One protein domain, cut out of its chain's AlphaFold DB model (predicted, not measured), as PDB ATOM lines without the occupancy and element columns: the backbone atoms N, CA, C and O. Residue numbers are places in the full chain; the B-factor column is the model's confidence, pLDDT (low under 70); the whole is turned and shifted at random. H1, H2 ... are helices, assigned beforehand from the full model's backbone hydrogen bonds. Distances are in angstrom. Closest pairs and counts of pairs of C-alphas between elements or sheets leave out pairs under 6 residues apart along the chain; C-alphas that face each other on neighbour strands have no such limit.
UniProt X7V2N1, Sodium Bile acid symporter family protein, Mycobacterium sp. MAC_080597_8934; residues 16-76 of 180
ATOM      1  N   LEU A  16     -24.611 -39.082  15.466       58.69
ATOM      2  CA  LEU A  16     -24.504 -39.071  14.007       58.69
ATOM      3  C   LEU A  16     -23.398 -40.029  13.554       58.69
ATOM      4  O   LEU A  16     -22.294 -40.016  14.104       58.69
ATOM      5  N   SER A  17     -23.694 -40.855  12.547       68.88
ATOM      6  CA  SER A  17     -22.698 -41.725  11.915       68.88
ATOM      7  C   SER A  17     -21.527 -40.879  11.404       68.88
ATOM      8  O   SER A  17     -21.708 -39.725  11.007       68.88
ATOM      9  N   THR A  18     -20.310 -41.424  11.386       71.94
ATOM     10  CA  THR A  18     -19.125 -40.721  10.855       71.94
ATOM     11  C   THR A  18     -19.345 -40.215   9.424       71.94
ATOM     12  O   THR A  18     -18.813 -39.167   9.062       71.94
ATOM     13  N   LEU A  19     -20.187 -40.899   8.645       69.38
ATOM     14  CA  LEU A  19     -20.646 -40.456   7.327       69.38
ATOM     15  C   LEU A  19     -21.477 -39.165   7.370       69.38
ATOM     16  O   LEU A  19     -21.171 -38.239   6.624       69.38
ATOM     17  N   ASP A  20     -22.464 -39.066   8.261       71.00
ATOM     18  CA  ASP A  20     -23.318 -37.874   8.394       71.00
ATOM     19  C   ASP A  20     -22.519 -36.676   8.915       71.00
ATOM     20  O   ASP A  20     -22.722 -35.535   8.499       71.00
ATOM     21  N   ARG A  21     -21.551 -36.939   9.800       78.25
ATOM     22  CA  ARG A  21     -20.677 -35.909  10.371       78.25
ATOM     23  C   ARG A  21     -19.742 -35.283   9.334       78.25
ATOM     24  O   ARG A  21     -19.496 -34.081   9.389       78.25
ATOM     25  N   PHE A  22     -19.215 -36.079   8.407       84.69
ATOM     26  CA  PHE A  22     -18.319 -35.615   7.341       84.69
ATOM     27  C   PHE A  22     -19.024 -35.478   5.986       84.69
ATOM     28  O   PHE A  22     -18.356 -35.366   4.959       84.69
ATOM     29  N   LEU A  23     -20.361 -35.445   5.966       81.62
ATOM     30  CA  LEU A  23     -21.165 -35.377   4.745       81.62
ATOM     31  C   LEU A  23     -20.701 -34.272   3.772       81.62
ATOM     32  O   LEU A  23     -20.517 -34.586   2.597       81.62
ATOM     33  N   PRO A  24     -20.411 -33.022   4.206       86.69
ATOM     34  CA  PRO A  24     -19.941 -31.985   3.284       86.69
ATOM     35  C   PRO A  24     -18.601 -32.332   2.623       86.69
ATOM     36  O   PRO A  24     -18.397 -32.047   1.445       86.69
ATOM     37  N   VAL A  25     -17.701 -32.982   3.368       91.31
ATOM     38  CA  VAL A  25     -16.386 -33.404   2.865       91.31
ATOM     39  C   VAL A  25     -16.552 -34.510   1.830       91.31
ATOM     40  O   VAL A  25     -15.949 -34.436   0.762       91.31
ATOM     41  N   TRP A  26     -17.406 -35.497   2.104       90.56
ATOM     42  CA  TRP A  26     -17.701 -36.574   1.157       90.56
ATOM     43  C   TRP A  26     -18.375 -36.061  -0.116       90.56
ATOM     44  O   TRP A  26     -18.003 -36.490  -1.207       90.56
ATOM     45  N   ILE A  27     -19.304 -35.105  -0.001       89.50
ATOM     46  CA  ILE A  27     -19.925 -34.442  -1.156       89.50
ATOM     47  C   ILE A  27     -18.854 -33.737  -1.996       89.50
ATOM     48  O   ILE A  27     -18.789 -33.951  -3.206       89.50
ATOM     49  N   GLY A  28     -17.979 -32.951  -1.363       94.38
ATOM     50  CA  GLY A  28     -16.881 -32.274  -2.055       94.38
ATOM     51  C   GLY A  28     -15.923 -33.254  -2.740       94.38
ATOM     52  O   GLY A  28     -15.586 -33.074  -3.909       94.38
ATOM     53  N   ALA A  29     -15.544 -34.332  -2.053       94.94
ATOM     54  CA  ALA A  29     -14.691 -35.379  -2.611       94.94
ATOM     55  C   ALA A  29     -15.343 -36.068  -3.821       94.94
ATOM     56  O   ALA A  29     -14.682 -36.256  -4.841       94.94
ATOM     57  N   ALA A  30     -16.639 -36.386  -3.749       93.56
ATOM     58  CA  ALA A  30     -17.386 -36.982  -4.854       93.56
ATOM     59  C   ALA A  30     -17.505 -36.031  -6.059       93.56
ATOM     60  O   ALA A  30     -17.330 -36.469  -7.196       93.56
ATOM     61  N   MET A  31     -17.738 -34.734  -5.828       94.50
ATOM     62  CA  MET A  31     -17.758 -33.716  -6.888       94.50
ATOM     63  C   MET A  31     -16.406 -33.617  -7.601       94.50
ATOM     64  O   MET A  31     -16.352 -33.653  -8.830       94.50
ATOM     65  N   VAL A  32     -15.311 -33.530  -6.836       96.19
ATOM     66  CA  VAL A  32     -13.949 -33.458  -7.385       96.19
ATOM     67  C   VAL A  32     -13.613 -34.733  -8.154       96.19
ATOM     68  O   VAL A  32     -13.161 -34.652  -9.296       96.19
ATOM     69  N   ALA A  33     -13.876 -35.903  -7.572       94.94
ATOM     70  CA  ALA A  33     -13.644 -37.185  -8.226       94.94
ATOM     71  C   ALA A  33     -14.451 -37.312  -9.528       94.94
ATOM     72  O   ALA A  33     -13.892 -37.698 -10.552       94.94
ATOM     73  N   GLY A  34     -15.731 -36.928  -9.516       90.88
ATOM     74  CA  GLY A  34     -16.590 -36.937 -10.700       90.88
ATOM     75  C   GLY A  34     -16.089 -36.005 -11.807       90.88
ATOM     76  O   GLY A  34     -16.039 -36.407 -12.969       90.88
ATOM     77  N   LEU A  35     -15.647 -34.792 -11.457       92.12
ATOM     78  CA  LEU A  35     -15.098 -33.838 -12.424       92.12
ATOM     79  C   LEU A  35     -13.772 -34.323 -13.023       92.12
ATOM     80  O   LEU A  35     -13.568 -34.210 -14.232       92.12
ATOM     81  N   LEU A  36     -12.879 -34.870 -12.194       93.62
ATOM     82  CA  LEU A  36     -11.610 -35.438 -12.651       93.62
ATOM     83  C   LEU A  36     -11.844 -36.639 -13.563       93.62
ATOM     84  O   LEU A  36     -11.233 -36.715 -14.625       93.62
ATOM     85  N   LEU A  37     -12.764 -37.532 -13.195       90.44
ATOM     86  CA  LEU A  37     -13.128 -38.681 -14.015       90.44
ATOM     87  C   LEU A  37     -13.711 -38.240 -15.366       90.44
ATOM     88  O   LEU A  37     -13.271 -38.726 -16.404       90.44
ATOM     89  N   GLY A  38     -14.630 -37.268 -15.362       87.50
ATOM     90  CA  GLY A  38     -15.216 -36.705 -16.582       87.50
ATOM     91  C   GLY A  38     -14.221 -35.968 -17.479       87.50
ATOM     92  O   GLY A  38     -14.418 -35.913 -18.688       87.50
ATOM     93  N   ARG A  39     -13.137 -35.426 -16.913       88.75
ATOM     94  CA  ARG A  39     -12.057 -34.768 -17.666       88.75
ATOM     95  C   ARG A  39     -10.985 -35.742 -18.160       88.75
ATOM     96  O   ARG A  39     -10.426 -35.513 -19.226       88.75
ATOM     97  N   ALA A  40     -10.674 -36.784 -17.388       90.81
ATOM     98  CA  ALA A  40      -9.592 -37.724 -17.680       90.81
ATOM     99  C   ALA A  40     -10.012 -38.866 -18.618       90.81
ATOM    100  O   ALA A  40      -9.162 -39.410 -19.320       90.81
ATOM    101  N   VAL A  41     -11.299 -39.233 -18.639       89.94
ATOM    102  CA  VAL A  41     -11.826 -40.314 -19.485       89.94
ATOM    103  C   VAL A  41     -12.526 -39.716 -20.714       89.94
ATOM    104  O   VAL A  41     -13.672 -39.270 -20.606       89.94
ATOM    105  N   PRO A  42     -11.882 -39.700 -21.897       81.94
ATOM    106  CA  PRO A  42     -12.507 -39.190 -23.112       81.94
ATOM    107  C   PRO A  42     -13.683 -40.084 -23.534       81.94
ATOM    108  O   PRO A  42     -13.550 -41.304 -23.610       81.94
ATOM    109  N   GLY A  43     -14.836 -39.478 -23.831       81.69
ATOM    110  CA  GLY A  43     -16.041 -40.194 -24.258       81.69
ATOM    111  C   GLY A  43     -16.939 -40.689 -23.120       81.69
ATOM    112  O   GLY A  43     -17.936 -41.357 -23.402       81.69
ATOM    113  N   LEU A  44     -16.638 -40.360 -21.856       80.75
ATOM    114  CA  LEU A  44     -17.533 -40.647 -20.730       80.75
ATOM    115  C   LEU A  44     -18.872 -39.906 -20.865       80.75
ATOM    116  O   LEU A  44     -19.925 -40.474 -20.592       80.75
ATOM    117  N   ASP A  45     -18.829 -38.668 -21.350       74.31
ATOM    118  CA  ASP A  45     -19.989 -37.869 -21.746       74.31
ATOM    119  C   ASP A  45     -20.845 -38.613 -22.780       74.31
ATOM    120  O   ASP A  45     -22.040 -38.808 -22.571       74.31
ATOM    121  N   ARG A  46     -20.223 -39.140 -23.844       77.56
ATOM    122  CA  ARG A  46     -20.929 -39.912 -24.875       77.56
ATOM    123  C   ARG A  46     -21.505 -41.216 -24.341       77.56
ATOM    124  O   ARG A  46     -22.597 -41.581 -24.750       77.56
ATOM    125  N   ALA A  47     -20.809 -41.912 -23.445       80.38
ATOM    126  CA  ALA A  47     -21.313 -43.141 -22.831       80.38
ATOM    127  C   ALA A  47     -22.525 -42.872 -21.920       80.38
ATOM    128  O   ALA A  47     -23.495 -43.627 -21.944       80.38
ATOM    129  N   LEU A  48     -22.499 -41.769 -21.162       75.44
ATOM    130  CA  LEU A  48     -23.624 -41.324 -20.334       75.44
ATOM    131  C   LEU A  48     -24.814 -40.860 -21.185       75.44
ATOM    132  O   LEU A  48     -25.960 -41.157 -20.849       75.44
ATOM    133  N   SER A  49     -24.549 -40.175 -22.300       72.94
ATOM    134  CA  SER A  49     -25.570 -39.736 -23.258       72.94
ATOM    135  C   SER A  49     -26.061 -40.847 -24.191       72.94
ATOM    136  O   SER A  49     -27.148 -40.726 -24.743       72.94
ATOM    137  N   ALA A  50     -25.318 -41.945 -24.364       79.12
ATOM    138  CA  ALA A  50     -25.769 -43.105 -25.142       79.12
ATOM    139  C   ALA A  50     -26.976 -43.790 -24.485       79.12
ATOM    140  O   ALA A  50     -27.802 -44.388 -25.170       79.12
ATOM    141  N   VAL A  51     -27.096 -43.663 -23.160       79.06
ATOM    142  CA  VAL A  51     -28.239 -44.129 -22.374       79.06
ATOM    143  C   VAL A  51     -29.109 -42.924 -22.003       79.06
ATOM    144  O   VAL A  51     -29.229 -42.552 -20.834       79.06
ATOM    145  N   GLN A  52     -29.694 -42.281 -23.013       80.75
ATOM    146  CA  GLN A  52     -30.658 -41.194 -22.838       80.75
ATOM    147  C   GLN A  52     -32.022 -41.564 -23.426       80.75
ATOM    148  O   GLN A  52     -32.101 -42.226 -24.460       80.75
ATOM    149  N   LEU A  53     -33.088 -41.098 -22.782       76.50
ATOM    150  CA  LEU A  53     -34.453 -41.130 -23.312       76.50
ATOM    151  C   LEU A  53     -34.940 -39.685 -23.399       76.50
ATOM    152  O   LEU A  53     -34.878 -38.969 -22.402       76.50
ATOM    153  N   ASP A  54     -35.346 -39.239 -24.590       76.19
ATOM    154  CA  ASP A  54     -35.841 -37.876 -24.850       76.19
ATOM    155  C   ASP A  54     -34.939 -36.748 -24.299       76.19
ATOM    156  O   ASP A  54     -35.404 -35.745 -23.764       76.19
ATOM    157  N   GLY A  55     -33.615 -36.916 -24.415       73.75
ATOM    158  CA  GLY A  55     -32.623 -35.934 -23.954       73.75
ATOM    159  C   GLY A  55     -32.334 -35.964 -22.448       73.75
ATOM    160  O   GLY A  55     -31.542 -35.158 -21.963       73.75
ATOM    161  N   ILE A  56     -32.925 -36.906 -21.705       79.75
ATOM    162  CA  ILE A  56     -32.693 -37.099 -20.272       79.75
ATOM    163  C   ILE A  56     -31.758 -38.296 -20.075       79.75
ATOM    164  O   ILE A  56     -32.084 -39.425 -20.450       79.75
ATOM    165  N   SER A  57     -30.595 -38.075 -19.457       83.88
ATOM    166  CA  SER A  57     -29.654 -39.154 -19.137       83.88
ATOM    167  C   SER A  57     -30.240 -40.094 -18.084       83.88
ATOM    168  O   SER A  57     -30.468 -39.703 -16.933       83.88
ATOM    169  N   LEU A  58     -30.429 -41.359 -18.452       86.19
ATOM    170  CA  LEU A  58     -31.042 -42.376 -17.599       86.19
ATOM    171  C   LEU A  58     -30.291 -42.602 -16.273       86.19
ATOM    172  O   LEU A  58     -30.951 -42.690 -15.238       86.19
ATOM    173  N   PRO A  59     -28.940 -42.628 -16.236       85.69
ATOM    174  CA  PRO A  59     -28.201 -42.772 -14.981       85.69
ATOM    175  C   PRO A  59     -28.467 -41.626 -13.999       85.69
ATOM    176  O   PRO A  59     -28.621 -41.856 -12.800       85.69
ATOM    177  N   ILE A  60     -28.569 -40.396 -14.514       85.25
ATOM    178  CA  ILE A  60     -28.874 -39.214 -13.703       85.25
ATOM    179  C   ILE A  60     -30.309 -39.317 -13.186       85.25
ATOM    180  O   ILE A  60     -30.535 -39.151 -11.991       85.25
ATOM    181  N   ALA A  61     -31.265 -39.665 -14.052       85.75
ATOM    182  CA  ALA A  61     -32.659 -39.845 -13.662       85.75
ATOM    183  C   ALA A  61     -32.826 -40.907 -12.561       85.75
ATOM    184  O   ALA A  61     -33.518 -40.659 -11.575       85.75
ATOM    185  N   ILE A  62     -32.149 -42.055 -12.676       89.62
ATOM    186  CA  ILE A  62     -32.156 -43.103 -11.644       89.62
ATOM    187  C   ILE A  62     -31.529 -42.585 -10.345       89.62
ATOM    188  O   ILE A  62     -32.103 -42.788  -9.276       89.62
ATOM    189  N   GLY A  63     -30.394 -41.885 -10.417       87.69
ATOM    190  CA  GLY A  63     -29.756 -41.284  -9.243       87.69
ATOM    191  C   GLY A  63     -30.682 -40.310  -8.506       87.69
ATOM    192  O   GLY A  63     -30.824 -40.391  -7.285       87.69
ATOM    193  N   LEU A  64     -31.381 -39.448  -9.250       85.88
ATOM    194  CA  LEU A  64     -32.383 -38.528  -8.707       85.88
ATOM    195  C   LEU A  64     -33.607 -39.272  -8.143       85.88
ATOM    196  O   LEU A  64     -34.124 -38.902  -7.092       85.88
ATOM    197  N   LEU A  65     -34.067 -40.348  -8.785       85.81
ATOM    198  CA  LEU A  65     -35.173 -41.162  -8.274       85.81
ATOM    199  C   LEU A  65     -34.806 -41.808  -6.928       85.81
ATOM    200  O   LEU A  65     -35.564 -41.718  -5.960       85.81
ATOM    201  N   VAL A  66     -33.617 -42.414  -6.855       87.56
ATOM    202  CA  VAL A  66     -33.092 -43.050  -5.640       87.56
ATOM    203  C   VAL A  66     -32.896 -42.025  -4.527       87.56
ATOM    204  O   VAL A  66     -33.194 -42.337  -3.377       87.56
ATOM    205  N   MET A  67     -32.466 -40.795  -4.829       84.12
ATOM    206  CA  MET A  67     -32.338 -39.748  -3.804       84.12
ATOM    207  C   MET A  67     -33.701 -39.233  -3.306       84.12
ATOM    208  O   MET A  67     -33.808 -38.780  -2.166       84.12
ATOM    209  N   MET A  68     -34.742 -39.287  -4.144       78.56
ATOM    210  CA  MET A  68     -36.088 -38.813  -3.807       78.56
ATOM    211  C   MET A  68     -36.879 -39.842  -2.985       78.56
ATOM    212  O   MET A  68     -37.645 -39.466  -2.093       78.56
ATOM    213  N   TYR A  69     -36.664 -41.137  -3.239       79.00
ATOM    214  CA  TYR A  69     -37.348 -42.242  -2.556       79.00
ATOM    215  C   TYR A  69     -37.312 -42.158  -1.009       79.00
ATOM    216  O   TYR A  69     -38.379 -42.270  -0.396       79.00
ATOM    217  N   PRO A  70     -36.166 -41.881  -0.344       68.00
ATOM    218  CA  PRO A  70     -36.085 -41.756   1.112       68.00
ATOM    219  C   PRO A  70     -37.010 -40.696   1.710       68.00
ATOM    220  O   PRO A  70     -37.474 -40.856   2.838       68.00
ATOM    221  N   VAL A  71     -37.262 -39.607   0.981       63.44
ATOM    222  CA  VAL A  71     -38.118 -38.512   1.453       63.44
ATOM    223  C   VAL A  71     -39.586 -38.918   1.350       63.44
ATOM    224  O   VAL A  71     -40.323 -38.764   2.322       63.44
ATOM    225  N   LEU A  72     -39.989 -39.497   0.213       60.19
ATOM    226  CA  LEU A  72     -41.366 -39.950  -0.020       60.19
ATOM    227  C   LEU A  72     -41.787 -41.054   0.961       60.19
ATOM    228  O   LEU A  72     -42.891 -41.012   1.496       60.19
ATOM    229  N   ALA A  73     -40.889 -41.995   1.269       61.44
ATOM    230  CA  ALA A  73     -41.159 -43.090   2.203       61.44
ATOM    231  C   ALA A  73     -41.274 -42.649   3.679       61.44
ATOM    232  O   ALA A  73     -41.768 -43.406   4.512       61.44
ATOM    233  N   LYS A  74     -40.821 -41.434   4.029       55.34
ATOM    234  CA  LYS A  74     -40.844 -40.898   5.405       55.34
ATOM    235  C   LYS A  74     -42.083 -40.059   5.729       55.34
ATOM    236  O   LYS A  74     -42.203 -39.584   6.862       55.34
ATOM    237  N   VAL A  75     -42.994 -39.858   4.774       53.19
ATOM    238  CA  VAL A  75     -44.207 -39.057   4.984       53.19
ATOM    239  C   VAL A  75     -45.189 -39.832   5.864       53.19
ATOM    240  O   VAL A  75     -45.841 -40.774   5.423       53.19
ATOM    241  N   ARG A  76     -45.304 -39.426   7.133       52.03
ATOM    242  CA  ARG A  76     -46.391 -39.859   8.020       52.03
ATOM    243  C   ARG A  76     -47.560 -38.890   7.857       52.03
ATOM    244  O   ARG A  76     -47.448 -37.736   8.263       52.03
TER     245      ARG A  76
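Overview. This is residues 16 to 76 of the 180 residues of the protein "Sodium Bile acid symporter family protein" of Mycobacterium sp. MAC_080597_8934 (UniProt X7V2N1). The model is an open U: the long helices H2 and H4 are its two arms, and the short helix H3 crosses between them as its base, with empty space between the arms. The four-residue helix H1 sits at the far end of the H2 arm, and a small turn at residues 52 to 57 lies between H3 and H4. The printed part has 61 residues with four named helices, in the order H1, H2, H3, H4, and no named strand; the class is all helix. The whole is loose, with a radius of gyration of the C-alphas of 15.2 A, and flat, spanning 40 by 28 by 10 A.

Arrangement. H1, residues 18 to 21, is close to but not clearly touching H2, residues 23 to 40; their closest C-alphas, of Leu 19 and Trp 26, are 7.9 A apart. H3, residues 44 to 50, is close to but not clearly touching H2, the closest C-alphas being those of Gly 38 and Leu 44, 6.2 A apart. Their lines are about perpendicular, at 86 degrees. H4, residues 58 to 72, is close to but not clearly touching H3, the closest C-alphas being those of Leu 48 and Pro 59, 7.2 A apart; these lines are about perpendicular too, at 85 degrees. H2 and H4 are apart. Every O i to N i+4 pair is within hydrogen-bond range in H2 and H3, and 9 of 11 are in H4; H1 is too short for such a pair.

Along the chain. H1 begins at C-alpha 18, (-19.125, -40.721, 10.855). H2 measures 25.3 A from first to last C-alpha and ends at C-alpha 40, (-9.592, -37.724, -17.680). H3 measures 9.7 A. H4 measures 20.5 A and ends at C-alpha 72, (-41.366, -39.950, -0.020).

Size, cuts and confidence. The C-alphas farthest apart, of Pro 42 and Arg 76, are 46.0 A apart. Residues 16 to 46 and 62 to 76 stand free. The printed part has no cut and no long link. The pLDDT is under 70 at residues 16 to 17, 19 and 70 to 76.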